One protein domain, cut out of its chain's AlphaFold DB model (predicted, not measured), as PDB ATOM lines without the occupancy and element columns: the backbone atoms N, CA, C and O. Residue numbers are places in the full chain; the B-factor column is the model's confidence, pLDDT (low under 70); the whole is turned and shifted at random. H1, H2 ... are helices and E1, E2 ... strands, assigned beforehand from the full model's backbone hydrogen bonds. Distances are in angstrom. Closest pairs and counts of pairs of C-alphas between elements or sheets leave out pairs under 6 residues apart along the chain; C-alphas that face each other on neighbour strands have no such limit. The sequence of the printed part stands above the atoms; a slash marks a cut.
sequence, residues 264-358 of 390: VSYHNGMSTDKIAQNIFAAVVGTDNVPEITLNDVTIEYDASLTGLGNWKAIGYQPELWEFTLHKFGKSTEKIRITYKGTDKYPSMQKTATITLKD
ATOM      1  N   VAL A 264     164.189  70.448 157.249       96.81
ATOM      2  CA  VAL A 264     164.876  70.750 158.508       96.81
ATOM      3  C   VAL A 264     163.849  71.112 159.570       96.81
ATOM      4  O   VAL A 264     163.006  71.988 159.360       96.81
ATOM      5  N   SER A 265     163.955  70.457 160.731       93.88
ATOM      6  CA  SER A 265     163.132  70.784 161.897       93.88
ATOM      7  C   SER A 265     163.446  72.194 162.394       93.88
ATOM      8  O   SER A 265     164.591  72.498 162.746       93.88
ATOM      9  N   TYR A 266     162.429  73.049 162.422       94.06
ATOM     10  CA  TYR A 266     162.522  74.446 162.817       94.06
ATOM     11  C   TYR A 266     161.196  74.936 163.402       94.06
ATOM     12  O   TYR A 266     160.123  74.679 162.859       94.06
ATOM     13  N   HIS A 267     161.286  75.723 164.470       88.44
ATOM     14  CA  HIS A 267     160.182  76.523 164.986       88.44
ATOM     15  C   HIS A 267     160.722  77.850 165.528       88.44
ATOM     16  O   HIS A 267     161.900  77.975 165.881       88.44
ATOM     17  N   ASN A 268     159.851  78.854 165.617       83.88
ATOM     18  CA  ASN A 268     160.220  80.137 166.207       83.88
ATOM     19  C   ASN A 268     160.655  79.947 167.669       83.88
ATOM     20  O   ASN A 268     160.017  79.215 168.424       83.88
ATOM     21  N   GLY A 269     161.743  80.614 168.059       83.12
ATOM     22  CA  GLY A 269     162.317  80.516 169.404       83.12
ATOM     23  C   GLY A 269     163.350  79.398 169.589       83.12
ATOM     24  O   GLY A 269     163.956  79.326 170.654       83.12
ATOM     25  N   MET A 270     163.597  78.559 168.573       89.75
ATOM     26  CA  MET A 270     164.685  77.576 168.609       89.75
ATOM     27  C   MET A 270     166.054  78.275 168.689       89.75
ATOM     28  O   MET A 270     166.287  79.279 168.014       89.75
ATOM     29  N   SER A 271     166.972  77.745 169.505       92.81
ATOM     30  CA  SER A 271     168.326  78.300 169.619       92.81
ATOM     31  C   SER A 271     169.117  78.135 168.319       92.81
ATOM     32  O   SER A 271     168.943  77.157 167.587       92.81
ATOM     33  N   THR A 272     170.036  79.064 168.048       93.88
ATOM     34  CA  THR A 272     170.905  79.025 166.858       93.88
ATOM     35  C   THR A 272     171.695  77.728 166.755       93.88
ATOM     36  O   THR A 272     171.808  77.168 165.667       93.88
ATOM     37  N   ASP A 273     172.178  77.210 167.884       94.81
ATOM     38  CA  ASP A 273     172.955  75.971 167.929       94.81
ATOM     39  C   ASP A 273     172.091  74.765 167.565       94.81
ATOM     40  O   ASP A 273     172.529  73.885 166.824       94.81
ATOM     41  N   LYS A 274     170.835  74.737 168.031       95.12
ATOM     42  CA  LYS A 274     169.903  73.661 167.694       95.12
ATOM     43  C   LYS A 274     169.502  73.713 166.222       95.12
ATOM     44  O   LYS A 274     169.439  72.668 165.580       95.12
ATOM     45  N   ILE A 275     169.308  74.914 165.673       95.75
ATOM     46  CA  ILE A 275     169.074  75.104 164.236       95.75
ATOM     47  C   ILE A 275     170.282  74.592 163.438       95.75
ATOM     48  O   ILE A 275     170.104  73.806 162.513       95.75
ATOM     49  N   ALA A 276     171.508  74.969 163.814       97.19
ATOM     50  CA  ALA A 276     172.726  74.524 163.136       97.19
ATOM     51  C   ALA A 276     172.905  72.995 163.191       97.19
ATOM     52  O   ALA A 276     173.214  72.382 162.170       97.19
ATOM     53  N   GLN A 277     172.638  72.369 164.344       97.44
ATOM     54  CA  GLN A 277     172.633  70.907 164.491       97.44
ATOM     55  C   GLN A 277     171.607  70.241 163.571       97.44
ATOM     56  O   GLN A 277     171.944  69.283 162.876       97.44
ATOM     57  N   ASN A 278     170.371  70.752 163.543       96.94
ATOM     58  CA  ASN A 278     169.311  70.203 162.699       96.94
ATOM     59  C   ASN A 278     169.653  70.345 161.207       96.94
ATOM     60  O   ASN A 278     169.435  69.405 160.447       96.94
ATOM     61  N   ILE A 279     170.219  71.486 160.793       97.88
ATOM     62  CA  ILE A 279     170.686  71.695 159.415       97.88
ATOM     63  C   ILE A 279     171.791  70.693 159.085       97.88
ATOM     64  O   ILE A 279     171.669  69.978 158.097       97.88
ATOM     65  N   PHE A 280     172.842  70.608 159.904       98.06
ATOM     66  CA  PHE A 280     173.965  69.703 159.654       98.06
ATOM     67  C   PHE A 280     173.498  68.253 159.512       98.06
ATOM     68  O   PHE A 280     173.800  67.617 158.509       98.06
ATOM     69  N   ALA A 281     172.696  67.761 160.462       97.06
ATOM     70  CA  ALA A 281     172.205  66.385 160.466       97.06
ATOM     71  C   ALA A 281     171.312  66.042 159.258       97.06
ATOM     72  O   ALA A 281     171.294  64.896 158.816       97.06
ATOM     73  N   ALA A 282     170.556  67.011 158.737       97.00
ATOM     74  CA  ALA A 282     169.663  66.793 157.600       97.00
ATOM     75  C   ALA A 282     170.381  66.919 156.244       97.00
ATOM     76  O   ALA A 282     170.082  66.180 155.302       97.00
ATOM     77  N   VAL A 283     171.305  67.875 156.143       97.94
ATOM     78  CA  VAL A 283     171.907  68.325 154.881       97.94
ATOM     79  C   VAL A 283     173.225  67.622 154.576       97.94
ATOM     80  O   VAL A 283     173.492  67.330 153.409       97.94
ATOM     81  N   VAL A 284     174.063  67.387 155.587       97.69
ATOM     82  CA  VAL A 284     175.396  66.799 155.409       97.69
ATOM     83  C   VAL A 284     175.265  65.279 155.388       97.69
ATOM     84  O   VAL A 284     174.742  64.674 156.322       97.69
ATOM     85  N   GLY A 285     175.698  64.663 154.288       95.31
ATOM     86  CA  GLY A 285     175.681  63.210 154.133       95.31
ATOM     87  C   GLY A 285     176.785  62.519 154.932       95.31
ATOM     88  O   GLY A 285     177.529  63.150 155.674       95.31
ATOM     89  N   THR A 286     176.912  61.203 154.773       92.94
ATOM     90  CA  THR A 286     177.978  60.414 155.423       92.94
ATOM     91  C   THR A 286     179.180  60.175 154.513       92.94
ATOM     92  O   THR A 286     180.227  59.760 154.989       92.94
ATOM     93  N   ASP A 287     179.047  60.431 153.209       94.62
ATOM     94  CA  ASP A 287     180.082  60.180 152.199       94.62
ATOM     95  C   ASP A 287     180.962  61.426 151.985       94.62
ATOM     96  O   ASP A 287     181.039  61.991 150.887       94.62
ATOM     97  N   ASN A 288     181.557  61.908 153.081       96.50
ATOM     98  CA  ASN A 288     182.493  63.030 153.084       96.50
ATOM     99  C   ASN A 288     183.933  62.532 153.184       96.50
ATOM    100  O   ASN A 288     184.226  61.567 153.885       96.50
ATOM    101  N   VAL A 289     184.839  63.252 152.528       96.44
ATOM    102  CA  VAL A 289     186.283  63.070 152.671       96.44
ATOM    103  C   VAL A 289     186.896  64.458 152.872       96.44
ATOM    104  O   VAL A 289     186.931  65.233 151.910       96.44
ATOM    105  N   PRO A 290     187.372  64.797 154.083       96.38
ATOM    106  CA  PRO A 290     187.452  63.942 155.274       96.38
ATOM    107  C   PRO A 290     186.091  63.683 155.933       96.38
ATOM    108  O   PRO A 290     185.093  64.314 155.586       96.38
ATOM    109  N   GLU A 291     186.069  62.792 156.925       94.25
ATOM    110  CA  GLU A 291     184.968  62.763 157.887       94.25
ATOM    111  C   GLU A 291     184.863  64.133 158.570       94.25
ATOM    112  O   GLU A 291     185.864  64.691 159.024       94.25
ATOM    113  N   ILE A 292     183.650  64.684 158.611       95.62
ATOM    114  CA  ILE A 292     183.381  66.013 159.160       95.62
ATOM    115  C   ILE A 292     182.312  65.946 160.240       95.62
ATOM    116  O   ILE A 292     181.334  65.204 160.145       95.62
ATOM    117  N   THR A 293     182.479  66.786 161.248       95.75
ATOM    118  CA  THR A 293     181.500  67.051 162.297       95.75
ATOM    119  C   THR A 293     180.981  68.482 162.181       95.75
ATOM    120  O   THR A 293     181.505  69.301 161.423       95.75
ATOM    121  N   LEU A 294     179.956  68.821 162.968       96.25
ATOM    122  CA  LEU A 294     179.423  70.185 163.025       96.25
ATOM    123  C   LEU A 294     180.504  71.229 163.361       96.25
ATOM    124  O   LEU A 294     180.432  72.352 162.874       96.25
ATOM    125  N   ASN A 295     181.510  70.863 164.161       96.00
ATOM    126  CA  ASN A 295     182.574  71.781 164.576       96.00
ATOM    127  C   ASN A 295     183.577  72.087 163.453       96.00
ATOM    128  O   ASN A 295     184.262  73.109 163.509       96.00
ATOM    129  N   ASP A 296     183.650  71.233 162.434       96.31
ATOM    130  CA  ASP A 296     184.595  71.367 161.321       96.31
ATOM    131  C   ASP A 296     184.069  72.288 160.213       96.31
ATOM    132  O   ASP A 296     184.798  72.666 159.289       96.31
ATOM    133  N   VAL A 297     182.789  72.664 160.293       97.38
ATOM    134  CA  VAL A 297     182.103  73.425 159.253       97.38
ATOM    135  C   VAL A 297     181.549  74.747 159.760       97.38
ATOM    136  O   VAL A 297     181.277  74.962 160.936       97.38
ATOM    137  N   THR A 298     181.357  75.670 158.828       97.62
ATOM    138  CA  THR A 298     180.564  76.882 159.031       97.62
ATOM    139  C   THR A 298     179.276  76.767 158.229       97.62
ATOM    140  O   THR A 298     179.309  76.376 157.060       97.62
ATOM    141  N   ILE A 299     178.155  77.100 158.872       98.12
ATOM    142  CA  ILE A 299     176.819  77.090 158.274       98.12
ATOM    143  C   ILE A 299     176.330  78.528 158.162       98.12
ATOM    144  O   ILE A 299     176.182  79.236 159.160       98.12
ATOM    145  N   GLU A 300     176.057  78.944 156.935       98.00
ATOM    146  CA  GLU A 300     175.514  80.259 156.611       98.00
ATOM    147  C   GLU A 300     174.244  80.102 155.781       98.00
ATOM    148  O   GLU A 300     174.028  79.061 155.158       98.00
ATOM    149  N   TYR A 301     173.424  81.146 155.729       97.50
ATOM    150  CA  TYR A 301     172.276  81.223 154.832       97.50
ATOM    151  C   TYR A 301     172.364  82.459 153.939       97.50
ATOM    152  O   TYR A 301     173.012  83.445 154.290       97.50
ATOM    153  N   ASP A 302     171.729  82.395 152.771       97.06
ATOM    154  CA  ASP A 302     171.577  83.548 151.890       97.06
ATOM    155  C   ASP A 302     170.484  84.473 152.436       97.06
ATOM    156  O   ASP A 302     169.292  84.235 152.245       97.06
ATOM    157  N   ALA A 303     170.894  85.541 153.113       96.38
ATOM    158  CA  ALA A 303     170.003  86.556 153.659       96.38
ATOM    159  C   ALA A 303     169.446  87.507 152.591       96.38
ATOM    160  O   ALA A 303     168.673  88.399 152.925       96.38
ATOM    161  N   SER A 304     169.833  87.373 151.318       94.00
ATOM    162  CA  SER A 304     169.331  88.225 150.240       94.00
ATOM    163  C   SER A 304     167.839  87.990 149.991       94.00
ATOM    164  O   SER A 304     167.418  86.877 149.675       94.00
ATOM    165  N   LEU A 305     167.033  89.059 149.998       87.75
ATOM    166  CA  LEU A 305     165.636  88.989 149.546       87.75
ATOM    167  C   LEU A 305     165.503  88.591 148.070       87.75
ATOM    168  O   LEU A 305     164.460  88.080 147.668       87.75
ATOM    169  N   THR A 306     166.546  88.822 147.271       83.56
ATOM    170  CA  THR A 306     166.582  88.539 145.832       83.56
ATOM    171  C   THR A 306     167.350  87.258 145.490       83.56
ATOM    172  O   THR A 306     167.461  86.932 144.312       83.56
ATOM    173  N   GLY A 307     167.907  86.547 146.482       77.88
ATOM    174  CA  GLY A 307     168.695  85.321 146.275       77.88
ATOM    175  C   GLY A 307     170.027  85.537 145.542       77.88
ATOM    176  O   GLY A 307     170.514  84.634 144.861       77.88
ATOM    177  N   LEU A 308     170.590  86.750 145.626       82.44
ATOM    178  CA  LEU A 308     171.834  87.135 144.943       82.44
ATOM    179  C   LEU A 308     173.098  86.830 145.770       82.44
ATOM    180  O   LEU A 308     174.175  87.304 145.420       82.44
ATOM    181  N   GLY A 309     172.994  86.033 146.840       84.00
ATOM    182  CA  GLY A 309     174.143  85.577 147.620       84.00
ATOM    183  C   GLY A 309     174.666  86.615 148.611       84.00
ATOM    184  O   GLY A 309     175.742  87.178 148.420       84.00
ATOM    185  N   ASN A 310     173.938  86.823 149.709       94.19
ATOM    186  CA  ASN A 310     174.413  87.559 150.880       94.19
ATOM    187  C   ASN A 310     174.496  86.614 152.085       94.19
ATOM    188  O   ASN A 310     173.544  86.459 152.846       94.19
ATOM    189  N   TRP A 311     175.627  85.922 152.207       96.69
ATOM    190  CA  TRP A 311     175.814  84.854 153.185       96.69
ATOM    191  C   TRP A 311     176.009  85.406 154.595       96.69
ATOM    192  O   TRP A 311     176.911  86.209 154.841       96.69
ATOM    193  N   LYS A 312     175.152  84.976 155.520       97.12
ATOM    194  CA  LYS A 312     175.157  85.407 156.919       97.12
ATOM    195  C   LYS A 312     175.053  84.198 157.845       97.12
ATOM    196  O   LYS A 312     174.486  83.169 157.485       97.12
ATOM    197  N   ALA A 313     175.586  84.328 159.056       96.62
ATOM    198  CA  ALA A 313     175.399  83.325 160.101       96.62
ATOM    199  C   ALA A 313     173.910  83.192 160.465       96.62
ATOM    200  O   ALA A 313     173.187  84.184 160.452       96.62
ATOM    201  N   ILE A 314     173.466  81.998 160.863       94.25
ATOM    202  CA  ILE A 314     172.053  81.689 161.170       94.25
ATOM    203  C   ILE A 314     171.409  82.666 162.176       94.25
ATOM    204  O   ILE A 314     170.233  82.989 162.059       94.25
ATOM    205  N   GLY A 315     172.173  83.173 163.151       91.31
ATOM    206  CA  GLY A 315     171.686  84.123 164.163       91.31
ATOM    207  C   GLY A 315     171.603  85.588 163.721       91.31
ATOM    208  O   GLY A 315     171.264  86.443 164.537       91.31
ATOM    209  N   TYR A 316     171.943  85.904 162.472       95.12
ATOM    210  CA  TYR A 316     172.011  87.278 161.983       95.12
ATOM    211  C   TYR A 316     170.659  88.007 162.060       95.12
ATOM    212  O   TYR A 316     169.609  87.470 161.702       95.12
ATOM    213  N   GLN A 317     170.709  89.256 162.523       92.56
ATOM    214  CA  GLN A 317     169.579  90.177 162.576       92.56
ATOM    215  C   GLN A 317     169.898  91.382 161.681       92.56
ATOM    216  O   GLN A 317     170.868  92.081 161.975       92.56
ATOM    217  N   PRO A 318     169.121  91.627 160.610       91.81
ATOM    218  CA  PRO A 318     169.287  92.818 159.785       91.81
ATOM    219  C   PRO A 318     169.085  94.105 160.590       91.81
ATOM    220  O   PRO A 318     168.159  94.202 161.400       91.81
ATOM    221  N   GLU A 319     169.923  95.106 160.339       92.69
ATOM    222  CA  GLU A 319     169.720  96.451 160.875       92.69
ATOM    223  C   GLU A 319     168.545  97.165 160.187       92.69
ATOM    224  O   GLU A 319     168.109  96.798 159.096       92.69
ATOM    225  N   LEU A 320     168.055  98.250 160.802       84.88
ATOM    226  CA  LEU A 320     166.897  99.017 160.315       84.88
ATOM    227  C   LEU A 320     167.071  99.546 158.876       84.88
ATOM    228  O   LEU A 320     166.084  99.823 158.201       84.88
ATOM    229  N   TRP A 321     168.316  99.699 158.420       87.19
ATOM    230  CA  TRP A 321     168.681 100.245 157.109       87.19
ATOM    231  C   TRP A 321     168.955  99.157 156.054       87.19
ATOM    232  O   TRP A 321     169.124  99.469 154.876       87.19
ATOM    233  N   GLU A 322     169.003  97.880 156.446       88.69
ATOM    234  CA  GLU A 322     169.322  96.743 155.574       88.69
ATOM    235  C   GLU A 322     168.055  96.176 154.901       88.69
ATOM    236  O   GLU A 322     167.708  95.005 155.034       88.69
ATOM    237  N   PHE A 323     167.348  97.022 154.142       86.62
ATOM    238  CA  PHE A 323     166.026  96.719 153.563       86.62
ATOM    239  C   PHE A 323     165.994  95.563 152.547       86.62
ATOM    240  O   PHE A 323     164.918  95.103 152.169       86.62
ATOM    241  N   THR A 324     167.152  95.114 152.064       90.94
ATOM    242  CA  THR A 324     167.279  94.034 151.074       90.94
ATOM    243  C   THR A 324     167.617  92.683 151.698       90.94
ATOM    244  O   THR A 324     167.809  91.715 150.954       90.94
ATOM    245  N   LEU A 325     167.677  92.598 153.035       94.06
ATOM    246  CA  LEU A 325     168.061  91.397 153.771       94.06
ATOM    247  C   LEU A 325     166.927  90.868 154.661       94.06
ATOM    248  O   LEU A 325     166.112  91.631 155.177       94.06
ATOM    249  N   HIS A 326     166.871  89.548 154.862       93.88
ATOM    250  CA  HIS A 326     165.955  88.904 155.812       93.88
ATOM    251  C   HIS A 326     166.694  88.172 156.927       93.88
ATOM    252  O   HIS A 326     167.777  87.624 156.727       93.88
ATOM    253  N   LYS A 327     166.056  88.109 158.103       93.94
ATOM    254  CA  LYS A 327     166.431  87.176 159.173       93.94
ATOM    255  C   LYS A 327     166.118  85.738 158.753       93.94
ATOM    256  O   LYS A 327     165.112  85.523 158.075       93.94
ATOM    257  N   PHE A 328     166.922  84.780 159.202       94.75
ATOM    258  CA  PHE A 328     166.674  83.355 158.981       94.75
ATOM    259  C   PHE A 328     165.278  82.941 159.480       94.75
ATOM    260  O   PHE A 328     164.829  83.408 160.533       94.75
ATOM    261  N   GLY A 329     164.604  82.056 158.742       92.62
ATOM    262  CA  GLY A 329     163.336  81.452 159.169       92.62
ATOM    263  C   GLY A 329     162.206  81.514 158.139       92.62
ATOM    264  O   GLY A 329     161.040  81.387 158.517       92.62
ATOM    265  N   LYS A 330     162.504  81.745 156.855       91.31
ATOM    266  CA  LYS A 330     161.521  81.590 155.771       91.31
ATOM    267  C   LYS A 330     161.175  80.114 155.563       91.31
ATOM    268  O   LYS A 330     161.937  79.227 155.929       91.31
ATOM    269  N   SER A 331     160.043  79.843 154.909       91.06
ATOM    270  CA  SER A 331     159.622  78.472 154.568       91.06
ATOM    271  C   SER A 331     160.692  77.693 153.796       91.06
ATOM    272  O   SER A 331     160.810  76.481 153.951       91.06
ATOM    273  N   THR A 332     161.479  78.397 152.985       95.25
ATOM    274  CA  THR A 332     162.611  77.855 152.241       95.25
ATOM    275  C   THR A 332     163.798  78.788 152.404       95.25
ATOM    276  O   THR A 332     163.652  80.001 152.246       95.25
ATOM    277  N   GLU A 333     164.966  78.222 152.688       96.25
ATOM    278  CA  GLU A 333     166.226  78.951 152.830       96.25
ATOM    279  C   GLU A 333     167.309  78.285 151.977       96.25
ATOM    280  O   GLU A 333     167.325  77.066 151.802       96.25
ATOM    281  N   LYS A 334     168.243  79.084 151.457       97.00
ATOM    282  CA  LYS A 334     169.450  78.569 150.808       97.00
ATOM    283  C   LYS A 334     170.590  78.624 151.809       97.00
ATOM    284  O   LYS A 334     170.913  79.701 152.301       97.00
ATOM    285  N   ILE A 335     171.201  77.483 152.093       97.25
ATOM    286  CA  ILE A 335     172.307  77.364 153.041       97.25
ATOM    287  C   ILE A 335     173.616  77.075 152.323       97.25
ATOM    288  O   ILE A 335     173.641  76.518 151.223       97.25
ATOM    289  N   ARG A 336     174.715  77.432 152.978       97.81
ATOM    290  CA  ARG A 336     176.080  77.164 152.550       97.81
ATOM    291  C   ARG A 336     176.836  76.483 153.674       97.81
ATOM    292  O   ARG A 336     176.971  77.047 154.757       97.81
ATOM    293  N   ILE A 337     177.326  75.282 153.389       98.06
ATOM    294  CA  ILE A 337     178.230  74.536 154.260       98.06
ATOM    295  C   ILE A 337     179.644  74.776 153.749       98.06
ATOM    296  O   ILE A 337     179.937  74.513 152.580       98.06
ATOM    297  N   THR A 338     180.508  75.285 154.621       98.12
ATOM    298  CA  THR A 338     181.924  75.509 154.317       98.12
ATOM    299  C   THR A 338     182.781  74.697 155.275       98.12
ATOM    300  O   THR A 338     182.783  74.973 156.471       98.12
ATOM    301  N   TYR A 339     183.528  73.732 154.747       97.81
ATOM    302  CA  TYR A 339     184.630  73.080 155.449       97.81
ATOM    303  C   TYR A 339     185.890  73.921 155.241       97.81
ATOM    304  O   TYR A 339     186.300  74.163 154.102       97.81
ATOM    305  N   LYS A 340     186.493  74.404 156.332       93.94
ATOM    306  CA  LYS A 340     187.609  75.368 156.264       93.94
ATOM    307  C   LYS A 340     188.895  74.776 155.684       93.94
ATOM    308  O   LYS A 340     189.742  75.538 155.232       93.94
ATOM    309  N   GLY A 341     189.010  73.451 155.651       95.38
ATOM    310  CA  GLY A 341     190.253  72.779 155.304       95.38
ATOM    311  C   GLY A 341     191.184  72.630 156.505       95.38
ATOM    312  O   GLY A 341     190.996  73.240 157.557       95.38
ATOM    313  N   THR A 342     192.198  71.801 156.317       96.25
ATOM    314  CA  THR A 342     193.337  71.595 157.210       96.25
ATOM    315  C   THR A 342     194.609  71.551 156.364       96.25
ATOM    316  O   THR A 342     194.550  71.583 155.134       96.25
ATOM    317  N   ASP A 343     195.774  71.408 156.989       97.06
ATOM    318  CA  ASP A 343     197.010  71.182 156.235       97.06
ATOM    319  C   ASP A 343     196.973  69.910 155.379       97.06
ATOM    320  O   ASP A 343     197.695  69.824 154.391       97.06
ATOM    321  N   LYS A 344     196.118  68.935 155.721       97.12
ATOM    322  CA  LYS A 344     195.946  67.686 154.970       97.12
ATOM    323  C   LYS A 344     194.859  67.773 153.898       97.12
ATOM    324  O   LYS A 344     195.042  67.231 152.812       97.12
ATOM    325  N   TYR A 345     193.733  68.425 154.191       97.19
ATOM    326  CA  TYR A 345     192.561  68.455 153.309       97.19
ATOM    327  C   TYR A 345     192.236  69.884 152.857       97.19
ATOM    328  O   TYR A 345     192.170  70.777 153.699       97.19
ATOM    329  N   PRO A 346     191.954  70.124 151.565       95.81
ATOM    330  CA  PRO A 346     191.630  71.456 151.071       95.81
ATOM    331  C   PRO A 346     190.294  71.972 151.631       95.81
ATOM    332  O   PRO A 346     189.419  71.202 152.037       95.81
ATOM    333  N   SER A 347     190.111  73.294 151.609       95.94
ATOM    334  CA  SER A 347     188.818  73.912 151.915       95.94
ATOM    335  C   SER A 347     187.773  73.531 150.865       95.94
ATOM    336  O   SER A 347     188.068  73.538 149.669       95.94
ATOM    337  N   MET A 348     186.538  73.272 151.289       96.88
ATOM    338  CA  MET A 348     185.434  72.909 150.397       96.88
ATOM    339  C   MET A 348     184.166  73.665 150.773       96.88
ATOM    340  O   MET A 348     183.918  73.956 151.943       96.88
ATOM    341  N   GLN A 349     183.330  73.955 149.780       97.12
ATOM    342  CA  GLN A 349     182.072  74.655 149.988       97.12
ATOM    343  C   GLN A 349     180.984  74.093 149.083       97.12
ATOM    344  O   GLN A 349     181.216  73.839 147.901       97.12
ATOM    345  N   LYS A 350     179.781  73.932 149.634       97.50
ATOM    346  CA  LYS A 350     178.606  73.498 148.878       97.50
ATOM    347  C   LYS A 350     177.347  74.147 149.431       97.50
ATOM    348  O   LYS A 350     177.269  74.478 150.614       97.50
ATOM    349  N   THR A 351     176.369  74.360 148.561       97.25
ATOM    350  CA  THR A 351     175.079  74.944 148.935       97.25
ATOM    351  C   THR A 351     173.975  73.907 148.852       97.25
ATOM    352  O   THR A 351     174.016  73.059 147.964       97.25
ATOM    353  N   ALA A 352     172.970  74.043 149.709       97.62
ATOM    354  CA  ALA A 352     171.716  73.310 149.608       97.62
ATOM    355  C   ALA A 352     170.525  74.251 149.792       97.62
ATOM    356  O   ALA A 352     170.647  75.345 150.346       97.62
ATOM    357  N   THR A 353     169.370  73.803 149.336       97.62
ATOM    358  CA  THR A 353     168.070  74.405 149.603       97.62
ATOM    359  C   THR A 353     167.387  73.594 150.693       97.62
ATOM    360  O   THR A 353     167.223  72.382 150.564       97.62
ATOM    361  N   ILE A 354     166.983  74.252 151.775       97.88
ATOM    362  CA  ILE A 354     166.273  73.610 152.880       97.88
ATOM    363  C   ILE A 354     164.837  74.105 152.962       97.88
ATOM    364  O   ILE A 354     164.563  75.279 152.719       97.88
ATOM    365  N   THR A 355     163.928  73.212 153.339       97.75
ATOM    366  CA  THR A 355     162.549  73.570 153.697       97.75
ATOM    367  C   THR A 355     162.389  73.474 155.206       97.75
ATOM    368  O   THR A 355     162.667  72.426 155.789       97.75
ATOM    369  N   LEU A 356     161.953  74.560 155.840       96.12
ATOM    370  CA  LEU A 356     161.766  74.626 157.287       96.12
ATOM    371  C   LEU A 356     160.365  74.136 157.660       96.12
ATOM    372  O   LEU A 356     159.369  74.650 157.148       96.12
ATOM    373  N   LYS A 357     160.290  73.158 158.565       92.75
ATOM    374  CA  LYS A 357     159.030  72.617 159.091       92.75
ATOM    375  C   LYS A 357     159.129  72.391 160.589       92.75
ATOM    376  O   LYS A 357     160.178  71.994 161.084       92.75
ATOM    377  N   ASP A 358     158.019  72.562 161.294       87.62
ATOM    378  CA  ASP A 358     157.916  72.056 162.658       87.62
ATOM    379  C   ASP A 358     157.701  70.538 162.586       87.62
ATOM    380  O   ASP A 358     156.641  70.077 162.173       87.62
TER     381      ASP A 358
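AT A GLANCE: This is residues 264 to 358 of the 390 residues of an uncharacterized protein of Dorea formicigenerans (UniProt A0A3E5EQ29). A strongly twisted antiparallel sheet, E2-E1-E3-E4, has one helix, H1, packed on one face: two layers. The E3-E4 hairpin and loop 314 to 331 reach toward opposite ends. Under half of the 95 printed residues are in named elements, H1 E1 E2 E3 E4, mixed in class. It is compact, radius of gyration of the C-alphas 13.8 A, spanning 43 by 27 by 19 A.

HOW THE PARTS SIT: Look at E3, residues 332 to 339, a hairpin with E4, 348 to 357, N 335 2.8 A from O 352. E3's neighbour E1, 297 to 302, has N 300 3.0 A from O 336. E1 and E2, 311 to 313, form a hairpin, N 312 2.9 A from O 301. H1, 272 to 283, is on the sheet; C-alphas 276 and 299, closest with E1, are 6.9 A apart.

IN THESE COORDINATES: Find H1 from C-alpha 272 at (170.905, 79.025, 166.858), every O i to N i+4 pair within hydrogen-bond range. E4 ends at C-alpha 357, (159.030, 72.617, 159.091).

THE WHOLE: Links H1-E1 and E2-E3 are long; the printed part has no cut, no pLDDT under 70.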